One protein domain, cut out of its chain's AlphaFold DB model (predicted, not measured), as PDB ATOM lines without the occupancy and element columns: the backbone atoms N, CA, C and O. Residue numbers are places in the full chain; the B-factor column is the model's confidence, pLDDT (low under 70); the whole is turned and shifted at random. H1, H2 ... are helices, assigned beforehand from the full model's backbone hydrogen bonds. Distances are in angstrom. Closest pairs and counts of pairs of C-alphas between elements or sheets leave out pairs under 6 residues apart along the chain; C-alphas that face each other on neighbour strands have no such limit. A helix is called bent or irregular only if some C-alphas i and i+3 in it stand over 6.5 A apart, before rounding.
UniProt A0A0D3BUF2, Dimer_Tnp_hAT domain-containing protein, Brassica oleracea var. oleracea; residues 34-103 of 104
ATOM      1  N   VAL A  34    -113.348 458.266  16.544       72.69
ATOM      2  CA  VAL A  34    -112.911 456.856  16.533       72.69
ATOM      3  C   VAL A  34    -111.388 456.722  16.345       72.69
ATOM      4  O   VAL A  34    -110.828 455.653  16.572       72.69
ATOM      5  N   SER A  35    -110.691 457.791  15.939       77.44
ATOM      6  CA  SER A  35    -109.252 457.753  15.635       77.44
ATOM      7  C   SER A  35    -108.493 458.984  16.131       77.44
ATOM      8  O   SER A  35    -109.069 460.064  16.275       77.44
ATOM      9  N   SER A  36    -107.175 458.833  16.302       74.12
ATOM     10  CA  SER A  36    -106.241 459.933  16.580       74.12
ATOM     11  C   SER A  36    -106.055 460.896  15.406       74.12
ATOM     12  O   SER A  36    -105.392 461.911  15.560       74.12
ATOM     13  N   VAL A  37    -106.647 460.644  14.233       71.69
ATOM     14  CA  VAL A  37    -106.430 461.472  13.032       71.69
ATOM     15  C   VAL A  37    -106.823 462.934  13.267       71.69
ATOM     16  O   VAL A  37    -106.168 463.852  12.776       71.69
ATOM     17  N   ALA A  38    -107.870 463.180  14.054       71.12
ATOM     18  CA  ALA A  38    -108.281 464.537  14.393       71.12
ATOM     19  C   ALA A  38    -107.303 465.228  15.361       71.12
ATOM     20  O   ALA A  38    -107.008 466.408  15.171       71.12
ATOM     21  N   SER A  39    -106.735 464.507  16.335       70.38
ATOM     22  CA  SER A  39    -105.690 465.070  17.197       70.38
ATOM     23  C   SER A  39    -104.384 465.284  16.425       70.38
ATOM     24  O   SER A  39    -103.779 466.344  16.544       70.38
ATOM     25  N   GLU A  40    -103.991 464.360  15.548       74.94
ATOM     26  CA  GLU A  40    -102.839 464.500  14.645       74.94
ATOM     27  C   GLU A  40    -102.991 465.692  13.687       74.94
ATOM     28  O   GLU A  40    -102.040 466.446  13.483       74.94
ATOM     29  N   SER A  41    -104.196 465.928  13.155       74.25
ATOM     30  CA  SER A  41    -104.512 467.109  12.341       74.25
ATOM     31  C   SER A  41    -104.402 468.414  13.143       74.25
ATOM     32  O   SER A  41    -103.810 469.395  12.669       74.25
ATOM     33  N   ALA A  42    -104.894 468.425  14.387       71.19
ATOM     34  CA  ALA A  42    -104.749 469.563  15.294       71.19
ATOM     35  C   ALA A  42    -103.268 469.846  15.617       71.19
ATOM     36  O   ALA A  42    -102.819 470.989  15.505       71.19
ATOM     37  N   PHE A  43    -102.468 468.812  15.906       70.31
ATOM     38  CA  PHE A  43    -101.027 468.949  16.151       70.31
ATOM     39  C   PHE A  43    -100.250 469.384  14.905       70.31
ATOM     40  O   PHE A  43     -99.386 470.260  14.993       70.31
ATOM     41  N   SER A  44    -100.588 468.851  13.728       72.69
ATOM     42  CA  SER A  44     -99.999 469.285  12.458       72.69
ATOM     43  C   SER A  44    -100.320 470.752  12.153       72.69
ATOM     44  O   SER A  44     -99.493 471.456  11.572       72.69
ATOM     45  N   THR A  45    -101.503 471.227  12.547       67.31
ATOM     46  CA  THR A  45    -101.887 472.642  12.439       67.31
ATOM     47  C   THR A  45    -101.184 473.496  13.497       67.31
ATOM     48  O   THR A  45    -100.841 474.650  13.230       67.31
ATOM     49  N   GLY A  46    -100.873 472.927  14.665       60.75
ATOM     50  CA  GLY A  46    -100.177 473.608  15.753       60.75
ATOM     51  C   GLY A  46     -98.811 474.179  15.384       60.75
ATOM     52  O   GLY A  46     -98.467 475.263  15.854       60.75
ATOM     53  N   GLY A  47     -98.094 473.558  14.444       64.56
ATOM     54  CA  GLY A  47     -96.856 474.119  13.888       64.56
ATOM     55  C   GLY A  47     -97.027 475.479  13.188       64.56
ATOM     56  O   GLY A  47     -96.060 476.224  13.066       64.56
ATOM     57  N   ARG A  48     -98.247 475.841  12.755       64.62
ATOM     58  CA  ARG A  48     -98.571 477.167  12.187       64.62
ATOM     59  C   ARG A  48     -99.026 478.180  13.242       64.62
ATOM     60  O   ARG A  48     -98.878 479.378  13.026       64.62
ATOM     61  N   ILE A  49     -99.582 477.709  14.360       61.06
ATOM     62  CA  ILE A  49    -100.080 478.545  15.467       61.06
ATOM     63  C   ILE A  49     -98.918 478.983  16.371       61.06
ATOM     64  O   ILE A  49     -98.894 480.114  16.862       61.06
ATOM     65  N   ILE A  50     -97.910 478.124  16.531       67.12
ATOM     66  CA  ILE A  50     -96.678 478.411  17.269       67.12
ATOM     67  C   ILE A  50     -95.657 479.026  16.299       67.12
ATOM     68  O   ILE A  50     -94.690 478.394  15.880       67.12
ATOM     69  N   SER A  51     -95.888 480.275  15.890       65.69
ATOM     70  CA  SER A  51     -94.891 481.048  15.143       65.69
ATOM     71  C   SER A  51     -93.818 481.608  16.092       65.69
ATOM     72  O   SER A  51     -94.107 481.871  17.261       65.69
ATOM     73  N   PRO A  52     -92.592 481.898  15.616       66.31
ATOM     74  CA  PRO A  52     -91.558 482.546  16.433       66.31
ATOM     75  C   PRO A  52     -92.017 483.862  17.090       66.31
ATOM     76  O   PRO A  52     -91.558 484.202  18.176       66.31
ATOM     77  N   SER A  53     -92.975 484.571  16.479       64.19
ATOM     78  CA  SER A  53     -93.606 485.793  17.006       64.19
ATOM     79  C   SER A  53     -94.610 485.569  18.149       64.19
ATOM     80  O   SER A  53     -95.042 486.531  18.779       64.19
ATOM     81  N   ARG A  54     -94.992 484.317  18.425       63.25
ATOM     82  CA  ARG A  54     -95.924 483.897  19.488       63.25
ATOM     83  C   ARG A  54     -95.228 483.044  20.562       63.25
ATOM     84  O   ARG A  54     -95.894 482.418  21.379       63.25
ATOM     85  N   SER A  55     -93.896 483.053  20.592       66.88
ATOM     86  CA  SER A  55     -93.050 482.271  21.509       66.88
ATOM     87  C   SER A  55     -93.227 482.609  23.000       66.88
ATOM     88  O   SER A  55     -92.795 481.835  23.850       66.88
ATOM     89  N   CYS A  56     -93.905 483.714  23.328       72.00
ATOM     90  CA  CYS A  56     -94.247 484.106  24.701       72.00
ATOM     91  C   CYS A  56     -95.628 483.609  25.176       72.00
ATOM     92  O   CYS A  56     -96.074 484.003  26.254       72.00
ATOM     93  N   LEU A  57     -96.350 482.809  24.382       79.25
ATOM     94  CA  LEU A  57     -97.642 482.271  24.802       79.25
ATOM     95  C   LEU A  57     -97.467 481.093  25.764       79.25
ATOM     96  O   LEU A  57     -96.659 480.196  25.538       79.25
ATOM     97  N   THR A  58     -98.271 481.067  26.823       84.06
ATOM     98  CA  THR A  58     -98.370 479.897  27.697       84.06
ATOM     99  C   THR A  58     -99.105 478.763  26.979       84.06
ATOM    100  O   THR A  58     -99.937 479.014  26.106       84.06
ATOM    101  N   HIS A  59     -98.849 477.512  27.379       80.81
ATOM    102  CA  HIS A  59     -99.558 476.338  26.847       80.81
ATOM    103  C   HIS A  59    -101.085 476.509  26.906       80.81
ATOM    104  O   HIS A  59    -101.787 476.201  25.949       80.81
ATOM    105  N   PHE A  60    -101.583 477.099  27.995       84.94
ATOM    106  CA  PHE A  60    -102.994 477.438  28.159       84.94
ATOM    107  C   PHE A  60    -103.516 478.379  27.062       84.94
ATOM    108  O   PHE A  60    -104.566 478.130  26.478       84.94
ATOM    109  N   MET A  61    -102.786 479.450  26.732       85.06
ATOM    110  CA  MET A  61    -103.218 480.368  25.671       85.06
ATOM    111  C   MET A  61    -103.186 479.717  24.285       85.06
ATOM    112  O   MET A  61    -104.018 480.045  23.445       85.06
ATOM    113  N   ILE A  62    -102.255 478.791  24.043       82.50
ATOM    114  CA  ILE A  62    -102.194 478.032  22.785       82.50
ATOM    115  C   ILE A  62    -103.423 477.128  22.645       82.50
ATOM    116  O   ILE A  62    -104.044 477.118  21.586       82.50
ATOM    117  N   GLU A  63    -103.807 476.425  23.710       84.69
ATOM    118  CA  GLU A  63    -105.004 475.579  23.742       84.69
ATOM    119  C   GLU A  63    -106.277 476.389  23.474       84.69
ATOM    120  O   GLU A  63    -107.068 476.035  22.602       84.69
ATOM    121  N   VAL A  64    -106.433 477.537  24.143       87.44
ATOM    122  CA  VAL A  64    -107.570 478.442  23.914       87.44
ATOM    123  C   VAL A  64    -107.617 478.909  22.458       87.44
ATOM    124  O   VAL A  64    -108.683 478.895  21.841       87.44
ATOM    125  N   LEU A  65    -106.478 479.297  21.879       84.00
ATOM    126  CA  LEU A  65    -106.412 479.709  20.477       84.00
ATOM    127  C   LEU A  65    -106.758 478.560  19.521       84.00
ATOM    128  O   LEU A  65    -107.519 478.781  18.589       84.00
ATOM    129  N   MET A  66    -106.267 477.342  19.754       81.94
ATOM    130  CA  MET A  66    -106.624 476.177  18.930       81.94
ATOM    131  C   MET A  66    -108.119 475.858  18.993       81.94
ATOM    132  O   MET A  66    -108.754 475.693  17.952       81.94
ATOM    133  N   CYS A  67    -108.690 475.800  20.198       82.00
ATOM    134  CA  CYS A  67    -110.106 475.500  20.394       82.00
ATOM    135  C   CYS A  67    -111.001 476.560  19.745       82.00
ATOM    136  O   CYS A  67    -111.926 476.217  19.014       82.00
ATOM    137  N   THR A  68    -110.700 477.846  19.955       83.69
ATOM    138  CA  THR A  68    -111.478 478.952  19.366       83.69
ATOM    139  C   THR A  68    -111.389 478.987  17.843       83.69
ATOM    140  O   THR A  68    -112.396 479.221  17.179       83.69
ATOM    141  N   GLU A  69    -110.214 478.708  17.280       81.75
ATOM    142  CA  GLU A  69    -109.997 478.632  15.834       81.75
ATOM    143  C   GLU A  69    -110.777 477.467  15.210       81.75
ATOM    144  O   GLU A  69    -111.467 477.654  14.208       81.75
ATOM    145  N   GLN A  70    -110.749 476.294  15.850       79.44
ATOM    146  CA  GLN A  70    -111.528 475.129  15.430       79.44
ATOM    147  C   GLN A  70    -113.038 475.390  15.506       79.44
ATOM    148  O   GLN A  70    -113.756 475.066  14.562       79.44
ATOM    149  N   TRP A  71    -113.524 476.003  16.589       80.62
ATOM    150  CA  TRP A  71    -114.943 476.346  16.744       80.62
ATOM    151  C   TRP A  71    -115.414 477.364  15.708       80.62
ATOM    152  O   TRP A  71    -116.516 477.232  15.185       80.62
ATOM    153  N   LEU A  72    -114.578 478.353  15.379       80.88
ATOM    154  CA  LEU A  72    -114.898 479.340  14.348       80.88
ATOM    155  C   LEU A  72    -114.929 478.707  12.948       80.88
ATOM    156  O   LEU A  72    -115.781 479.053  12.136       80.88
ATOM    157  N   LYS A  73    -114.017 477.767  12.668       76.81
ATOM    158  CA  LYS A  73    -113.936 477.042  11.389       76.81
ATOM    159  C   LYS A  73    -115.050 476.034  11.160       76.81
ATOM    160  O   LYS A  73    -115.373 475.779  10.005       76.81
ATOM    161  N   GLN A  74    -115.583 475.423  12.217       69.44
ATOM    162  CA  GLN A  74    -116.644 474.423  12.074       69.44
ATOM    163  C   GLN A  74    -117.958 475.008  11.552       69.44
ATOM    164  O   GLN A  74    -118.849 474.228  11.239       69.44
ATOM    165  N   ASP A  75    -118.026 476.335  11.388       55.94
ATOM    166  CA  ASP A  75    -119.242 477.104  11.210       55.94
ATOM    167  C   ASP A  75    -120.159 476.816  12.396       55.94
ATOM    168  O   ASP A  75    -120.566 475.684  12.672       55.94
ATOM    169  N   ILE A  76    -120.537 477.849  13.132       54.09
ATOM    170  CA  ILE A  76    -121.694 477.711  14.006       54.09
ATOM    171  C   ILE A  76    -122.907 477.726  13.062       54.09
ATOM    172  O   ILE A  76    -123.780 478.574  13.168       54.09
ATOM    173  N   SER A  77    -123.027 476.716  12.190       48.34
ATOM    174  CA  SER A  77    -124.309 476.198  11.733       48.34
ATOM    175  C   SER A  77    -124.958 475.466  12.911       48.34
ATOM    176  O   SER A  77    -125.460 474.348  12.813       48.34
ATOM    177  N   CYS A  78    -125.009 476.147  14.056       49.12
ATOM    178  CA  CYS A  78    -126.240 476.185  14.791       49.12
ATOM    179  C   CYS A  78    -127.238 476.772  13.788       49.12
ATOM    180  O   CYS A  78    -127.456 477.982  13.732       49.12
ATOM    181  N   GLU A  79    -127.864 475.910  12.984       48.84
ATOM    182  CA  GLU A  79    -129.289 476.090  12.781       48.84
ATOM    183  C   GLU A  79    -129.842 476.133  14.200       48.84
ATOM    184  O   GLU A  79    -130.105 475.100  14.819       48.84
ATOM    185  N   SER A  80    -129.866 477.337  14.772       54.03
ATOM    186  CA  SER A  80    -130.469 477.604  16.055       54.03
ATOM    187  C   SER A  80    -131.944 477.420  15.793       54.03
ATOM    188  O   SER A  80    -132.680 478.362  15.499       54.03
ATOM    189  N   ARG A  81    -132.370 476.156  15.776       60.62
ATOM    190  CA  ARG A  81    -133.759 475.793  15.920       60.62
ATOM    191  C   ARG A  81    -134.075 476.258  17.326       60.62
ATOM    192  O   ARG A  81    -133.771 475.565  18.292       60.62
ATOM    193  N   VAL A  82    -134.565 477.489  17.423       71.50
ATOM    194  CA  VAL A  82    -135.079 478.040  18.667       71.50
ATOM    195  C   VAL A  82    -136.221 477.117  19.057       71.50
ATOM    196  O   VAL A  82    -137.276 477.133  18.425       71.50
ATOM    197  N   LEU A  83    -135.955 476.238  20.021       75.06
ATOM    198  CA  LEU A  83    -136.964 475.344  20.560       75.06
ATOM    199  C   LEU A  83    -138.014 476.213  21.242       75.06
ATOM    200  O   LEU A  83    -137.684 477.152  21.973       75.06
ATOM    201  N   THR A  84    -139.282 475.936  20.975       83.75
ATOM    202  CA  THR A  84    -140.366 476.602  21.691       83.75
ATOM    203  C   THR A  84    -140.357 476.173  23.157       83.75
ATOM    204  O   THR A  84    -139.916 475.075  23.493       83.75
ATOM    205  N   ASN A  85    -140.892 477.013  24.047       86.31
ATOM    206  CA  ASN A  85    -141.020 476.654  25.465       86.31
ATOM    207  C   ASN A  85    -141.773 475.324  25.657       86.31
ATOM    208  O   ASN A  85    -141.470 474.595  26.589       86.31
ATOM    209  N   ALA A  86    -142.725 475.007  24.773       87.00
ATOM    210  CA  ALA A  86    -143.461 473.746  24.801       87.00
ATOM    211  C   ALA A  86    -142.564 472.541  24.478       87.00
ATOM    212  O   ALA A  86    -142.568 471.578  25.233       87.00
ATOM    213  N   GLU A  87    -141.751 472.624  23.419       81.44
ATOM    214  CA  GLU A  87    -140.794 471.563  23.059       81.44
ATOM    215  C   GLU A  87    -139.736 471.351  24.150       81.44
ATOM    216  O   GLU A  87    -139.341 470.225  24.418       81.44
ATOM    217  N   ILE A  88    -139.291 472.426  24.811       84.81
ATOM    218  CA  ILE A  88    -138.341 472.330  25.930       84.81
ATOM    219  C   ILE A  88    -138.979 471.614  27.125       84.81
ATOM    220  O   ILE A  88    -138.327 470.791  27.759       84.81
ATOM    221  N   ILE A  89    -140.236 471.936  27.448       88.56
ATOM    222  CA  ILE A  89    -140.961 471.290  28.550       88.56
ATOM    223  C   ILE A  89    -141.163 469.800  28.251       88.56
ATOM    224  O   ILE A  89    -140.899 468.985  29.127       88.56
ATOM    225  N   GLU A  90    -141.554 469.448  27.025       86.94
ATOM    226  CA  GLU A  90    -141.727 468.052  26.597       86.94
ATOM    227  C   GLU A  90    -140.418 467.256  26.713       86.94
ATOM    228  O   GLU A  90    -140.401 466.191  27.328       86.94
ATOM    229  N   ASP A  91    -139.298 467.809  26.228       82.69
ATOM    230  CA  ASP A  91    -137.978 467.181  26.360       82.69
ATOM    231  C   ASP A  91    -137.595 466.977  27.839       82.69
ATOM    232  O   ASP A  91    -137.083 465.916  28.202       82.69
ATOM    233  N   ILE A  92    -137.841 467.971  28.706       85.31
ATOM    234  CA  ILE A  92    -137.549 467.875  30.148       85.31
ATOM    235  C   ILE A  92    -138.399 466.782  30.801       85.31
ATOM    236  O   ILE A  92    -137.862 465.950  31.531       85.31
ATOM    237  N   GLU A  93    -139.703 466.747  30.525       89.44
ATOM    238  CA  GLU A  93    -140.615 465.735  31.068       89.44
ATOM    239  C   GLU A  93    -140.233 464.320  30.606       89.44
ATOM    240  O   GLU A  93    -140.252 463.377  31.406       89.44
ATOM    241  N   GLU A  94    -139.828 464.161  29.343       84.12
ATOM    242  CA  GLU A  94    -139.304 462.894  28.835       84.12
ATOM    243  C   GLU A  94    -138.011 462.489  29.547       84.12
ATOM    244  O   GLU A  94    -137.894 461.334  29.970       84.12
ATOM    245  N   GLN A  95    -137.058 463.415  29.727       81.44
ATOM    246  CA  GLN A  95    -135.821 463.127  30.461       81.44
ATOM    247  C   GLN A  95    -136.114 462.692  31.900       81.44
ATOM    248  O   GLN A  95    -135.600 461.663  32.334       81.44
ATOM    249  N   GLU A  96    -136.977 463.410  32.621       86.75
ATOM    250  CA  GLU A  96    -137.344 463.058  33.996       86.75
ATOM    251  C   GLU A  96    -138.045 461.700  34.090       86.75
ATOM    252  O   GLU A  96    -137.868 460.969  35.068       86.75
ATOM    253  N   LYS A  97    -138.874 461.355  33.099       86.75
ATOM    254  CA  LYS A  97    -139.538 460.051  33.039       86.75
ATOM    255  C   LYS A  97    -138.523 458.932  32.833       86.75
ATOM    256  O   LYS A  97    -138.583 457.927  33.537       86.75
ATOM    257  N   ILE A  98    -137.585 459.116  31.909       79.75
ATOM    258  CA  ILE A  98    -136.506 458.156  31.651       79.75
ATOM    259  C   ILE A  98    -135.632 458.003  32.897       79.75
ATOM    260  O   ILE A  98    -135.338 456.886  33.307       79.75
ATOM    261  N   GLU A  99    -135.248 459.103  33.541       80.81
ATOM    262  CA  GLU A  99    -134.460 459.052  34.772       80.81
ATOM    263  C   GLU A  99    -135.203 458.301  35.879       80.81
ATOM    264  O   GLU A  99    -134.605 457.462  36.543       80.81
ATOM    265  N   ARG A 100    -136.516 458.505  36.032       85.69
ATOM    266  CA  ARG A 100    -137.334 457.743  36.989       85.69
ATOM    267  C   ARG A 100    -137.477 456.261  36.642       85.69
ATOM    268  O   ARG A 100    -137.535 455.444  37.552       85.69
ATOM    269  N   GLU A 101    -137.567 455.908  35.361       84.00
ATOM    270  CA  GLU A 101    -137.697 454.513  34.914       84.00
ATOM    271  C   GLU A 101    -136.383 453.721  35.036       84.00
ATOM    272  O   GLU A 101    -136.422 452.501  35.193       84.00
ATOM    273  N   PHE A 102    -135.229 454.399  34.976       75.25
ATOM    274  CA  PHE A 102    -133.902 453.769  34.960       75.25
ATOM    275  C   PHE A 102    -133.044 454.057  36.202       75.25
ATOM    276  O   PHE A 102    -131.967 453.474  36.338       75.25
ATOM    277  N   ALA A 103    -133.505 454.907  37.123       69.75
ATOM    278  CA  ALA A 103    -132.931 455.031  38.457       69.75
ATOM    279  C   ALA A 103    -133.308 453.800  39.299       69.75
ATOM    280  O   ALA A 103    -134.472 453.607  39.652       69.75
TER     281      ALA A 103
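What this domain is: This is residues 34 to 103 of the 104 residues of the protein "Dimer_Tnp_hAT domain-containing protein" of Brassica oleracea var. oleracea (UniProt A0A0D3BUF2). The longest helix, H3, stands alone at one end of an extended model, held out on a drawn-out link, residues 74 to 84, from a small pair of helices, H1 and H2, at the other end. H1 and H2 are set steeply to each other and touch at one place, and H3 with its link forms a free arm that makes much of the length. The printed part has 70 residues, with three named helices in the order H1, H2, H3 and no named strand; the class is all helix. The whole is extended, with a radius of gyration of the C-alphas of 20.1 A, and its C-alphas span 55 by 28 by 22 A along their three main axes.

Where its parts are: H3, residues 85 to 102, is 25.8 A long from first to last C-alpha; it begins at C-alpha 85 at (-141.020, 476.654, 25.465) and ends at C-alpha 102 at (-133.902, 453.769, 34.960). H2, residues 59 to 73, is 21.1 A long. H1, residues 37 to 49, is 18.4 A long and begins at C-alpha 37 at (-106.430, 461.472, 13.032). None of the three helices is bent or irregular.

How they stand to each other: H3 touches no helix. It is apart from H2, which comes before it in the chain, and apart from H1. H1 and H2 touch, H2 with residues 62 to 66 alone; their closest C-alphas, those of Gly 46 and Met 66, are 7.6 A apart. Their centres are 11.4 A apart. They run opposite ways at a steep tilt of 69.7 degrees, only just short of about perpendicular. In H2 and H3 every pair of O of residue i and N of residue i+4 is within hydrogen-bond range; in H1 7 of 9 are.

The domain as a whole: The two C-alphas farthest apart, those of Pro 52 and Glu 101, are 57.1 A apart. The printed part, residues 34 to 103, has no cut. The link from H1 to H2, 9 residues, is short; the link from H2 to H3, 11 residues, is long. Residues 71 to 103 stand free, of which 71 to 73 belong to H2 and 85 to 102 to H3. Residues 34 to 41, of which 37 to 41 belong to H1, stand free too, and so do residues 55 to 61, of which 59 to 61 belong to H2. The mean pLDDT of the printed part is 74.9, and confidence is low, under 70, at residues 45 to 55, at residues 74 to 81 and at residue 103.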